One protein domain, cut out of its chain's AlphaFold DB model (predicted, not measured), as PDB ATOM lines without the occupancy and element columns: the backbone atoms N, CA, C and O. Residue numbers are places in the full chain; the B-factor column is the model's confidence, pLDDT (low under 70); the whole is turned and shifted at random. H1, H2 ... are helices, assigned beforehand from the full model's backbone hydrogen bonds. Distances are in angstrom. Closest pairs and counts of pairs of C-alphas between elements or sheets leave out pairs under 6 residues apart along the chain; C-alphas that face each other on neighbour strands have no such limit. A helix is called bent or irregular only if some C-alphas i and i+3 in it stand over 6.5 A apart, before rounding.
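This is residues 4 to 92 of the 121 residues of a protein of Nitrospira bacterium SG8_3 (UniProt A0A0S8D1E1). Long helix H5 lies side by side with H3; H4 makes a corner at H5's first end, short H2 and H1 lie on one side, and residues 73 to 80 and 82 to 92, with most of H6, stick out. The 89 printed residues, all helix in class, have six named helices, H1 to H6 in order. The whole is only just compact, close to loose: radius of gyration of the C-alphas 14.1 A, spans 41 by 29 by 22 A.

Find C-alpha 54 at (313.627, 170.997, 264.204); H5 runs 30.4 A to residue 74. Before it come H1, residues 4 to 12, H2, 17 to 20, H3, 24 to 37, and H4, 43 to 52. H6, residues 78 to 90, ends at (307.538, 147.380, 259.290); it is only just irregular, C-alphas 83 and 86 being 6.6 A apart.

H5 touches H3 with residues 60 to 67 alone, closest C-alphas Met 64 and Val 27, 6.2 A, at a shallow tilt of 25 degrees, opposite ways. H4 and H5 touch only at the corner, closest C-alphas Leu 50 and Arg 57, 4.7 A. O i to N i+4 pairs are within hydrogen-bond range throughout H1, H3 and H4, 16 of 17 in H5, 4 of 9 in H6 beside 4 of 10 O i to N i+3.

The printed part has no cut; pLDDT is under 70 at residues 68 to 92.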
ATOM      1  N   ASN A   4     294.792 174.006 249.213       93.62
ATOM      2  CA  ASN A   4     295.980 173.815 248.383       93.62
ATOM      3  C   ASN A   4     297.271 173.937 249.204       93.62
ATOM      4  O   ASN A   4     298.108 173.041 249.208       93.62
ATOM      5  N   GLN A   5     297.375 174.996 250.002       93.44
ATOM      6  CA  GLN A   5     298.477 175.214 250.935       93.44
ATOM      7  C   GLN A   5     298.588 174.092 251.973       93.44
ATOM      8  O   GLN A   5     299.679 173.700 252.379       93.44
ATOM      9  N   PHE A   6     297.448 173.550 252.410       94.12
ATOM     10  CA  PHE A   6     297.461 172.419 253.329       94.12
ATOM     11  C   PHE A   6     297.959 171.137 252.651       94.12
ATOM     12  O   PHE A   6     298.678 170.381 253.292       94.12
ATOM     13  N   ARG A   7     297.649 170.905 251.367       93.19
ATOM     14  CA  ARG A   7     298.215 169.777 250.604       93.19
ATOM     15  C   ARG A   7     299.728 169.885 250.466       93.19
ATOM     16  O   ARG A   7     300.408 168.939 250.824       93.19
ATOM     17  N   GLN A   8     300.244 171.057 250.098       91.19
ATOM     18  CA  GLN A   8     301.692 171.294 250.031       91.19
ATOM     19  C   GLN A   8     302.395 170.984 251.358       91.19
ATOM     20  O   GLN A   8     303.486 170.415 251.380       91.19
ATOM     21  N   LEU A   9     301.760 171.342 252.480       91.06
ATOM     22  CA  LEU A   9     302.261 170.983 253.799       91.06
ATOM     23  C   LEU A   9     302.276 169.461 253.980       91.06
ATOM     24  O   LEU A   9     303.304 168.920 254.363       91.06
ATOM     25  N   LEU A  10     301.172 168.769 253.693       89.56
ATOM     26  CA  LEU A  10     301.096 167.310 253.816       89.56
ATOM     27  C   LEU A  10     302.152 166.603 252.954       89.56
ATOM     28  O   LEU A  10     302.854 165.740 253.475       89.56
ATOM     29  N   ASP A  11     302.340 167.036 251.708       87.88
ATOM     30  CA  ASP A  11     303.357 166.496 250.798       87.88
ATOM     31  C   ASP A  11     304.765 166.646 251.391       87.88
ATOM     32  O   ASP A  11     305.576 165.722 251.341       87.88
ATOM     33  N   ARG A  12     305.045 167.776 252.057       84.88
ATOM     34  CA  ARG A  12     306.331 168.012 252.733       84.88
ATOM     35  C   ARG A  12     306.597 167.046 253.890       84.88
ATOM     36  O   ARG A  12     307.759 166.807 254.221       84.88
ATOM     37  N   PHE A  13     305.543 166.522 254.504       82.62
ATOM     38  CA  PHE A  13     305.613 165.551 255.595       82.62
ATOM     39  C   PHE A  13     305.362 164.106 255.136       82.62
ATOM     40  O   PHE A  13     305.344 163.214 255.978       82.62
ATOM     41  N   GLY A  14     305.171 163.862 253.833       82.88
ATOM     42  CA  GLY A  14     304.846 162.533 253.303       82.88
ATOM     43  C   GLY A  14     303.471 162.020 253.744       82.88
ATOM     44  O   GLY A  14     303.269 160.817 253.883       82.88
ATOM     45  N   LEU A  15     302.526 162.922 254.020       85.00
ATOM     46  CA  LEU A  15     301.192 162.592 254.517       85.00
ATOM     47  C   LEU A  15     300.151 162.648 253.393       85.00
ATOM     48  O   LEU A  15     300.176 163.533 252.546       85.00
ATOM     49  N   SER A  16     299.169 161.742 253.418       83.88
ATOM     50  CA  SER A  16     298.099 161.711 252.411       83.88
ATOM     51  C   SER A  16     296.951 162.670 252.739       83.88
ATOM     52  O   SER A  16     296.421 162.679 253.855       83.88
ATOM     53  N   TRP A  17     296.480 163.419 251.736       86.00
ATOM     54  CA  TRP A  17     295.274 164.255 251.819       86.00
ATOM     55  C   TRP A  17     294.039 163.488 252.317       86.00
ATOM     56  O   TRP A  17     293.210 164.035 253.053       86.00
ATOM     57  N   GLU A  18     293.907 162.221 251.931       83.88
ATOM     58  CA  GLU A  18     292.718 161.421 252.213       83.88
ATOM     59  C   GLU A  18     292.522 161.174 253.706       83.88
ATOM     60  O   GLU A  18     291.415 161.368 254.218       83.88
ATOM     61  N   GLY A  19     293.615 160.877 254.418       81.06
ATOM     62  CA  GLY A  19     293.620 160.687 255.871       81.06
ATOM     63  C   GLY A  19     293.246 161.952 256.648       81.06
ATOM     64  O   GLY A  19     292.746 161.882 257.770       81.06
ATOM     65  N   TYR A  20     293.403 163.128 256.034       86.56
ATOM     66  CA  TYR A  20     293.061 164.408 256.651       86.56
ATOM     67  C   TYR A  20     291.708 164.964 256.217       86.56
ATOM     68  O   TYR A  20     291.221 165.905 256.848       86.56
ATOM     69  N   ARG A  21     291.058 164.401 255.189       85.81
ATOM     70  CA  ARG A  21     289.854 164.971 254.559       85.81
ATOM     71  C   ARG A  21     288.780 165.351 255.588       85.81
ATOM     72  O   ARG A  21     288.253 166.462 255.523       85.81
ATOM     73  N   LYS A  22     288.505 164.495 256.581       85.12
ATOM     74  CA  LYS A  22     287.482 164.730 257.624       85.12
ATOM     75  C   LYS A  22     287.947 165.657 258.759       85.12
ATOM     76  O   LYS A  22     287.147 166.428 259.282       85.12
ATOM     77  N   VAL A  23     289.236 165.652 259.107       86.31
ATOM     78  CA  VAL A  23     289.786 166.408 260.255       86.31
ATOM     79  C   VAL A  23     290.448 167.740 259.883       86.31
ATOM     80  O   VAL A  23     290.748 168.550 260.768       86.31
ATOM     81  N   ARG A  24     290.657 168.006 258.584       91.06
ATOM     82  CA  ARG A  24     291.464 169.123 258.060       91.06
ATOM     83  C   ARG A  24     291.113 170.479 258.655       91.06
ATOM     84  O   ARG A  24     292.014 171.249 258.959       91.06
ATOM     85  N   LYS A  25     289.829 170.776 258.888       91.81
ATOM     86  CA  LYS A  25     289.397 172.068 259.452       91.81
ATOM     87  C   LYS A  25     290.052 172.335 260.814       91.81
ATOM     88  O   LYS A  25     290.595 173.414 261.044       91.81
ATOM     89  N   GLY A  26     290.053 171.332 261.693       91.12
ATOM     90  CA  GLY A  26     290.679 171.429 263.012       91.12
ATOM     91  C   GLY A  26     292.203 171.485 262.933       91.12
ATOM     92  O   GLY A  26     292.824 172.286 263.633       91.12
ATOM     93  N   VAL A  27     292.801 170.679 262.048       92.50
ATOM     94  CA  VAL A  27     294.262 170.639 261.860       92.50
ATOM     95  C   VAL A  27     294.772 171.991 261.368       92.50
ATOM     96  O   VAL A  27     295.670 172.571 261.971       92.50
ATOM     97  N   LYS A  28     294.122 172.562 260.350       94.38
ATOM     98  CA  LYS A  28     294.462 173.882 259.817       94.38
ATOM     99  C   LYS A  28     294.374 174.982 260.862       94.38
ATOM    100  O   LYS A  28     295.245 175.843 260.895       94.38
ATOM    101  N   LYS A  29     293.353 174.961 261.728       94.00
ATOM    102  CA  LYS A  29     293.210 175.949 262.810       94.00
ATOM    103  C   LYS A  29     294.371 175.862 263.804       94.00
ATOM    104  O   LYS A  29     294.880 176.895 264.227       94.00
ATOM    105  N   ARG A  30     294.805 174.647 264.156       94.06
ATOM    106  CA  ARG A  30     295.976 174.427 265.019       94.06
ATOM    107  C   ARG A  30     297.271 174.894 264.360       94.06
ATOM    108  O   ARG A  30     298.002 175.660 264.972       94.06
ATOM    109  N   ILE A  31     297.504 174.513 263.104       94.12
ATOM    110  CA  ILE A  31     298.686 174.949 262.349       94.12
ATOM    111  C   ILE A  31     298.710 176.472 262.222       94.12
ATOM    112  O   ILE A  31     299.731 177.082 262.492       94.12
ATOM    113  N   ARG A  32     297.579 177.113 261.905       95.25
ATOM    114  CA  ARG A  32     297.474 178.579 261.824       95.25
ATOM    115  C   ARG A  32     297.856 179.263 263.140       95.25
ATOM    116  O   ARG A  32     298.495 180.305 263.113       95.25
ATOM    117  N   ARG A  33     297.484 178.688 264.289       95.62
ATOM    118  CA  ARG A  33     297.908 179.204 265.603       95.62
ATOM    119  C   ARG A  33     299.414 179.064 265.800       95.62
ATOM    120  O   ARG A  33     300.040 180.016 266.244       95.62
ATOM    121  N   HIS A  34     299.976 177.920 265.430       95.81
ATOM    122  CA  HIS A  34     301.416 177.688 265.509       95.81
ATOM    123  C   HIS A  34     302.204 178.619 264.570       95.81
ATOM    124  O   HIS A  34     303.178 179.229 264.990       95.81
ATOM    125  N   MET A  35     301.722 178.839 263.341       96.00
ATOM    126  CA  MET A  35     302.264 179.849 262.422       96.00
ATOM    127  C   MET A  35     302.307 181.234 263.074       96.00
ATOM    128  O   MET A  35     303.345 181.885 263.045       96.00
ATOM    129  N   ASN A  36     301.206 181.664 263.701       95.69
ATOM    130  CA  ASN A  36     301.141 182.962 264.371       95.69
ATOM    131  C   ASN A  36     302.126 183.062 265.549       95.69
ATOM    132  O   ASN A  36     302.714 184.120 265.746       95.69
ATOM    133  N   GLN A  37     302.331 181.981 266.310       95.81
ATOM    134  CA  GLN A  37     303.316 181.934 267.403       95.81
ATOM    135  C   GLN A  37     304.755 182.090 266.897       95.81
ATOM    136  O   GLN A  37     305.572 182.709 267.564       95.81
ATOM    137  N   LEU A  38     305.043 181.569 265.704       93.94
ATOM    138  CA  LEU A  38     306.335 181.715 265.032       93.94
ATOM    139  C   LEU A  38     306.436 182.998 264.186       93.94
ATOM    140  O   LEU A  38     307.377 183.142 263.409       93.94
ATOM    141  N   GLY A  39     305.452 183.902 264.255       94.56
ATOM    142  CA  GLY A  39     305.425 185.134 263.457       94.56
ATOM    143  C   GLY A  39     305.273 184.916 261.944       94.56
ATOM    144  O   GLY A  39     305.507 185.831 261.156       94.56
ATOM    145  N   CYS A  40     304.878 183.720 261.506       94.94
ATOM    146  CA  CYS A  40     304.761 183.367 260.095       94.94
ATOM    147  C   CYS A  40     303.402 183.801 259.528       94.94
ATOM    148  O   CYS A  40     302.363 183.217 259.845       94.94
ATOM    149  N   GLN A  41     303.404 184.792 258.636       90.94
ATOM    150  CA  GLN A  41     302.179 185.286 257.994       90.94
ATOM    151  C   GLN A  41     301.739 184.426 256.798       90.94
ATOM    152  O   GLN A  41     300.538 184.302 256.526       90.94
ATOM    153  N   THR A  42     302.700 183.787 256.125       92.75
ATOM    154  CA  THR A  42     302.495 182.958 254.931       92.75
ATOM    155  C   THR A  42     302.905 181.505 255.173       92.75
ATOM    156  O   THR A  42     303.656 181.197 256.105       92.75
ATOM    157  N   VAL A  43     302.373 180.588 254.360       91.75
ATOM    158  CA  VAL A  43     302.673 179.152 254.489       91.75
ATOM    159  C   VAL A  43     304.086 178.857 253.996       91.75
ATOM    160  O   VAL A  43     304.775 178.027 254.573       91.75
ATOM    161  N   GLU A  44     304.560 179.606 253.012       92.19
ATOM    162  CA  GLU A  44     305.912 179.548 252.472       92.19
ATOM    163  C   GLU A  44     306.940 179.945 253.542       92.19
ATOM    164  O   GLU A  44     307.900 179.212 253.778       92.19
ATOM    165  N   ALA A  45     306.700 181.050 254.263       93.69
ATOM    166  CA  ALA A  45     307.546 181.463 255.386       93.69
ATOM    167  C   ALA A  45     307.561 180.401 256.493       93.69
ATOM    168  O   ALA A  45     308.615 180.061 257.029       93.69
ATOM    169  N   TYR A  46     306.398 179.821 256.784       95.19
ATOM    170  CA  TYR A  46     306.285 178.737 257.748       95.19
ATOM    171  C   TYR A  46     307.076 177.493 257.314       95.19
ATOM    172  O   TYR A  46     307.842 176.960 258.108       95.19
ATOM    173  N   LEU A  47     306.978 177.066 256.051       91.81
ATOM    174  CA  LEU A  47     307.747 175.939 255.509       91.81
ATOM    175  C   LEU A  47     309.265 176.170 255.586       91.81
ATOM    176  O   LEU A  47     310.005 175.232 255.888       91.81
ATOM    177  N   LEU A  48     309.731 177.404 255.364       93.31
ATOM    178  CA  LEU A  48     311.141 177.766 255.546       93.31
ATOM    179  C   LEU A  48     311.584 177.609 257.004       93.31
ATOM    180  O   LEU A  48     312.649 177.043 257.255       93.31
ATOM    181  N   VAL A  49     310.766 178.061 257.959       94.62
ATOM    182  CA  VAL A  49     311.039 177.884 259.394       94.62
ATOM    183  C   VAL A  49     311.071 176.403 259.757       94.62
ATOM    184  O   VAL A  49     312.032 175.959 260.375       94.62
ATOM    185  N   LEU A  50     310.106 175.603 259.293       91.94
ATOM    186  CA  LEU A  50     310.087 174.153 259.526       91.94
ATOM    187  C   LEU A  50     311.306 173.426 258.931       91.94
ATOM    188  O   LEU A  50     311.687 172.359 259.410       91.94
ATOM    189  N   GLY A  51     311.914 173.973 257.874       89.69
ATOM    190  CA  GLY A  51     313.143 173.438 257.289       89.69
ATOM    191  C   GLY A  51     314.406 173.747 258.099       89.69
ATOM    192  O   GLY A  51     315.383 173.010 257.987       89.69
ATOM    193  N   ARG A  52     314.394 174.817 258.902       92.06
ATOM    194  CA  ARG A  52     315.554 175.308 259.668       92.06
ATOM    195  C   ARG A  52     315.482 174.949 261.151       92.06
ATOM    196  O   ARG A  52     316.513 174.693 261.763       92.06
ATOM    197  N   ASP A  53     314.279 174.906 261.712       91.88
ATOM    198  CA  ASP A  53     314.019 174.656 263.125       91.88
ATOM    199  C   ASP A  53     313.348 173.286 263.321       91.88
ATOM    200  O   ASP A  53     312.172 173.068 263.005       91.88
ATOM    201  N   ARG A  54     314.115 172.347 263.890       84.00
ATOM    202  CA  ARG A  54     313.627 170.997 264.204       84.00
ATOM    203  C   ARG A  54     312.541 170.991 265.280       84.00
ATOM    204  O   ARG A  54     311.662 170.134 265.220       84.00
ATOM    205  N   ALA A  55     312.569 171.912 266.242       85.12
ATOM    206  CA  ALA A  55     311.556 171.991 267.289       85.12
ATOM    207  C   ALA A  55     310.215 172.457 266.709       85.12
ATOM    208  O   ALA A  55     309.181 171.835 266.972       85.12
ATOM    209  N   ALA A  56     310.238 173.476 265.844       90.12
ATOM    210  CA  ALA A  56     309.057 173.920 265.105       90.12
ATOM    211  C   ALA A  56     308.486 172.795 264.223       90.12
ATOM    212  O   ALA A  56     307.272 172.560 264.210       90.12
ATOM    213  N   ARG A  57     309.358 172.051 263.529       88.88
ATOM    214  CA  ARG A  57     308.963 170.881 262.735       88.88
ATOM    215  C   ARG A  57     308.258 169.821 263.576       88.88
ATOM    216  O   ARG A  57     307.131 169.447 263.256       88.88
ATOM    217  N   HIS A  58     308.879 169.400 264.672       82.38
ATOM    218  CA  HIS A  58     308.324 168.384 265.562       82.38
ATOM    219  C   HIS A  58     306.996 168.831 266.198       82.38
ATOM    220  O   HIS A  58     306.059 168.044 266.343       82.38
ATOM    221  N   HIS A  59     306.860 170.117 266.535       86.31
ATOM    222  CA  HIS A  59     305.590 170.666 267.005       86.31
ATOM    223  C   HIS A  59     304.502 170.536 265.926       86.31
ATOM    224  O   HIS A  59     303.402 170.060 266.215       86.31
ATOM    225  N   CYS A  60     304.803 170.902 264.677       89.06
ATOM    226  CA  CYS A  60     303.870 170.757 263.559       89.06
ATOM    227  C   CYS A  60     303.432 169.296 263.362       89.06
ATOM    228  O   CYS A  60     302.232 169.030 263.245       89.06
ATOM    229  N   GLU A  61     304.377 168.353 263.394       84.62
ATOM    230  CA  GLU A  61     304.118 166.908 263.316       84.62
ATOM    231  C   GLU A  61     303.148 166.465 264.416       84.62
ATOM    232  O   GLU A  61     302.111 165.872 264.124       84.62
ATOM    233  N   ARG A  62     303.377 166.868 265.671       83.12
ATOM    234  CA  ARG A  62     302.457 166.566 266.781       83.12
ATOM    235  C   ARG A  62     301.045 167.105 266.554       83.12
ATOM    236  O   ARG A  62     300.070 166.399 266.829       83.12
ATOM    237  N   LEU A  63     300.895 168.330 266.044       87.62
ATOM    238  CA  LEU A  63     299.574 168.910 265.755       87.62
ATOM    239  C   LEU A  63     298.820 168.109 264.686       87.62
ATOM    240  O   LEU A  63     297.590 167.983 264.750       87.62
ATOM    241  N   MET A  64     299.549 167.563 263.716       85.31
ATOM    242  CA  MET A  64     299.020 166.703 262.665       85.31
ATOM    243  C   MET A  64     298.664 165.308 263.206       85.31
ATOM    244  O   MET A  64     297.550 164.841 262.946       85.31
ATOM    245  N   THR A  65     299.514 164.705 264.042       80.44
ATOM    246  CA  THR A  65     299.318 163.369 264.633       80.44
ATOM    247  C   THR A  65     298.180 163.318 265.645       80.44
ATOM    248  O   THR A  65     297.381 162.390 265.607       80.44
ATOM    249  N   VAL A  66     298.011 164.324 266.512       76.81
ATOM    250  CA  VAL A  66     296.890 164.353 267.481       76.81
ATOM    251  C   VAL A  66     295.534 164.335 266.770       76.81
ATOM    252  O   VAL A  66     294.573 163.736 267.244       76.81
ATOM    253  N   SER A  67     295.450 164.982 265.610       76.75
ATOM    254  CA  SER A  67     294.235 165.023 264.789       76.75
ATOM    255  C   SER A  67     293.862 163.643 264.257       76.75
ATOM    256  O   SER A  67     292.708 163.235 264.348       76.75
ATOM    257  N   ILE A  68     294.878 162.961 263.728       68.06
ATOM    258  CA  ILE A  68     294.853 161.579 263.257       68.06
ATOM    259  C   ILE A  68     294.462 160.668 264.421       68.06
ATOM    260  O   ILE A  68     293.441 160.004 264.348       68.06
ATOM    261  N   SER A  69     295.175 160.714 265.545       68.50
ATOM    262  CA  SER A  69     294.921 159.860 266.710       68.50
ATOM    263  C   SER A  69     293.497 160.015 267.249       68.50
ATOM    264  O   SER A  69     292.838 159.018 267.520       68.50
ATOM    265  N   ARG A  70     292.972 161.247 267.334       67.62
ATOM    266  CA  ARG A  70     291.569 161.482 267.714       67.62
ATOM    267  C   ARG A  70     290.584 160.853 266.732       67.62
ATOM    268  O   ARG A  70     289.581 160.319 267.171       67.62
ATOM    269  N   PHE A  71     290.872 160.906 265.435       62.91
ATOM    270  CA  PHE A  71     290.058 160.239 264.419       62.91
ATOM    271  C   PHE A  71     290.129 158.708 264.538       62.91
ATOM    272  O   PHE A  71     289.094 158.051 264.501       62.91
ATOM    273  N   PHE A  72     291.321 158.150 264.767       60.47
ATOM    274  CA  PHE A  72     291.524 156.708 264.964       60.47
ATOM    275  C   PHE A  72     290.960 156.179 266.286       60.47
ATOM    276  O   PHE A  72     290.653 154.996 266.391       60.47
ATOM    277  N   ARG A  73     290.797 157.045 267.290       62.88
ATOM    278  CA  ARG A  73     290.201 156.698 268.584       62.88
ATOM    279  C   ARG A  73     288.672 156.621 268.534       62.88
ATOM    280  O   ARG A  73     288.100 155.956 269.386       62.88
ATOM    281  N   ASP A  74     288.023 157.291 267.582       58.03
ATOM    282  CA  ASP A  74     286.578 157.530 267.665       58.03
ATOM    283  C   ASP A  74     285.708 156.392 267.098       58.03
ATOM    284  O   ASP A  74     284.679 156.087 267.681       58.03
ATOM    285  N   LEU A  75     286.042 155.725 265.987       50.91
ATOM    286  CA  LEU A  75     285.012 154.931 265.285       50.91
ATOM    287  C   LEU A  75     285.590 153.791 264.439       50.91
ATOM    288  O   LEU A  75     286.110 154.088 263.375       50.91
ATOM    289  N   GLY A  76     285.460 152.517 264.841       52.59
ATOM    290  CA  GLY A  76     285.370 151.320 263.959       52.59
ATOM    291  C   GLY A  76     286.448 151.037 262.882       52.59
ATOM    292  O   GLY A  76     286.400 149.995 262.238       52.59
ATOM    293  N   LEU A  77     287.429 151.920 262.689       43.97
ATOM    294  CA  LEU A  77     288.367 152.001 261.561       43.97
ATOM    295  C   LEU A  77     289.767 151.474 261.926       43.97
ATOM    296  O   LEU A  77     290.733 151.665 261.196       43.97
ATOM    297  N   TRP A  78     289.889 150.829 263.087       47.25
ATOM    298  CA  TRP A  78     291.122 150.181 263.540       47.25
ATOM    299  C   TRP A  78     291.519 148.995 262.652       47.25
ATOM    300  O   TRP A  78     292.701 148.700 262.519       47.25
ATOM    301  N   ARG A  79     290.540 148.346 262.009       48.00
ATOM    302  CA  ARG A  79     290.759 147.147 261.188       48.00
ATOM    303  C   ARG A  79     291.599 147.440 259.939       48.00
ATOM    304  O   ARG A  79     292.613 146.801 259.730       48.00
ATOM    305  N   THR A  80     291.257 148.477 259.180       46.34
ATOM    306  CA  THR A  80     291.957 148.812 257.925       46.34
ATOM    307  C   THR A  80     293.337 149.437 258.154       46.34
ATOM    308  O   THR A  80     294.243 149.262 257.346       46.34
ATOM    309  N   LEU A  81     293.535 150.155 259.269       40.09
ATOM    310  CA  LEU A  81     294.832 150.768 259.573       40.09
ATOM    311  C   LEU A  81     295.899 149.742 259.983       40.09
ATOM    312  O   LEU A  81     297.082 149.948 259.703       40.09
ATOM    313  N   ALA A  82     295.471 148.664 260.649       52.06
ATOM    314  CA  ALA A  82     296.337 147.554 261.031       52.06
ATOM    315  C   ALA A  82     296.882 146.801 259.814       52.06
ATOM    316  O   ALA A  82     298.050 146.415 259.818       52.06
ATOM    317  N   ASP A  83     296.069 146.671 258.766       46.06
ATOM    318  CA  ASP A  83     296.387 145.815 257.625       46.06
ATOM    319  C   ASP A  83     297.223 146.510 256.535       46.06
ATOM    320  O   ASP A  83     297.959 145.830 255.825       46.06
ATOM    321  N   GLU A  84     297.179 147.844 256.406       44.53
ATOM    322  CA  GLU A  84     297.851 148.534 255.283       44.53
ATOM    323  C   GLU A  84     298.976 149.501 255.685       44.53
ATOM    324  O   GLU A  84     300.026 149.525 255.041       44.53
ATOM    325  N   ILE A  85     298.807 150.295 256.751       44.94
ATOM    326  CA  ILE A  85     299.779 151.353 257.101       44.94
ATOM    327  C   ILE A  85     300.886 150.836 258.019       44.94
ATOM    328  O   ILE A  85     302.056 151.170 257.830       44.94
ATOM    329  N   LEU A  86     300.537 149.993 258.992       49.31
ATOM    330  CA  LEU A  86     301.518 149.353 259.865       49.31
ATOM    331  C   LEU A  86     302.565 148.527 259.082       49.31
ATOM    332  O   LEU A  86     303.758 148.754 259.301       49.31
ATOM    333  N   PRO A  87     302.195 147.643 258.128       47.09
ATOM    334  CA  PRO A  87     303.174 146.835 257.395       47.09
ATOM    335  C   PRO A  87     304.156 147.634 256.528       47.09
ATOM    336  O   PRO A  87     305.284 147.182 256.336       47.09
ATOM    337  N   MET A  88     303.790 148.826 256.044       45.03
ATOM    338  CA  MET A  88     304.724 149.673 255.288       45.03
ATOM    339  C   MET A  88     305.830 150.259 256.172       45.03
ATOM    340  O   MET A  88     306.977 150.322 255.740       45.03
ATOM    341  N   ILE A  89     305.527 150.588 257.431       48.06
ATOM    342  CA  ILE A  89     306.536 151.018 258.415       48.06
ATOM    343  C   ILE A  89     307.394 149.820 258.872       48.06
ATOM    344  O   ILE A  89     308.594 149.969 259.100       48.06
ATOM    345  N   PHE A  90     306.812 148.614 258.949       46.78
ATOM    346  CA  PHE A  90     307.538 147.380 259.290       46.78
ATOM    347  C   PHE A  90     308.538 146.930 258.212       46.78
ATOM    348  O   PHE A  90     309.531 146.283 258.542       46.78
ATOM    349  N   LYS A  91     308.316 147.265 256.933       44.84
ATOM    350  CA  LYS A  91     309.155 146.779 255.824       44.84
ATOM    351  C   LYS A  91     310.530 147.459 255.732       44.84
ATOM    352  O   LYS A  91     311.424 146.904 255.103       44.84
ATOM    353  N   GLU A  92     310.714 148.613 256.377       47.62
ATOM    354  CA  GLU A  92     311.977 149.371 256.366       47.62
ATOM    355  C   GLU A  92     312.872 149.141 257.599       47.62
ATOM    356  O   GLU A  92     314.000 149.622 257.623       47.62
TER     357      GLU A  92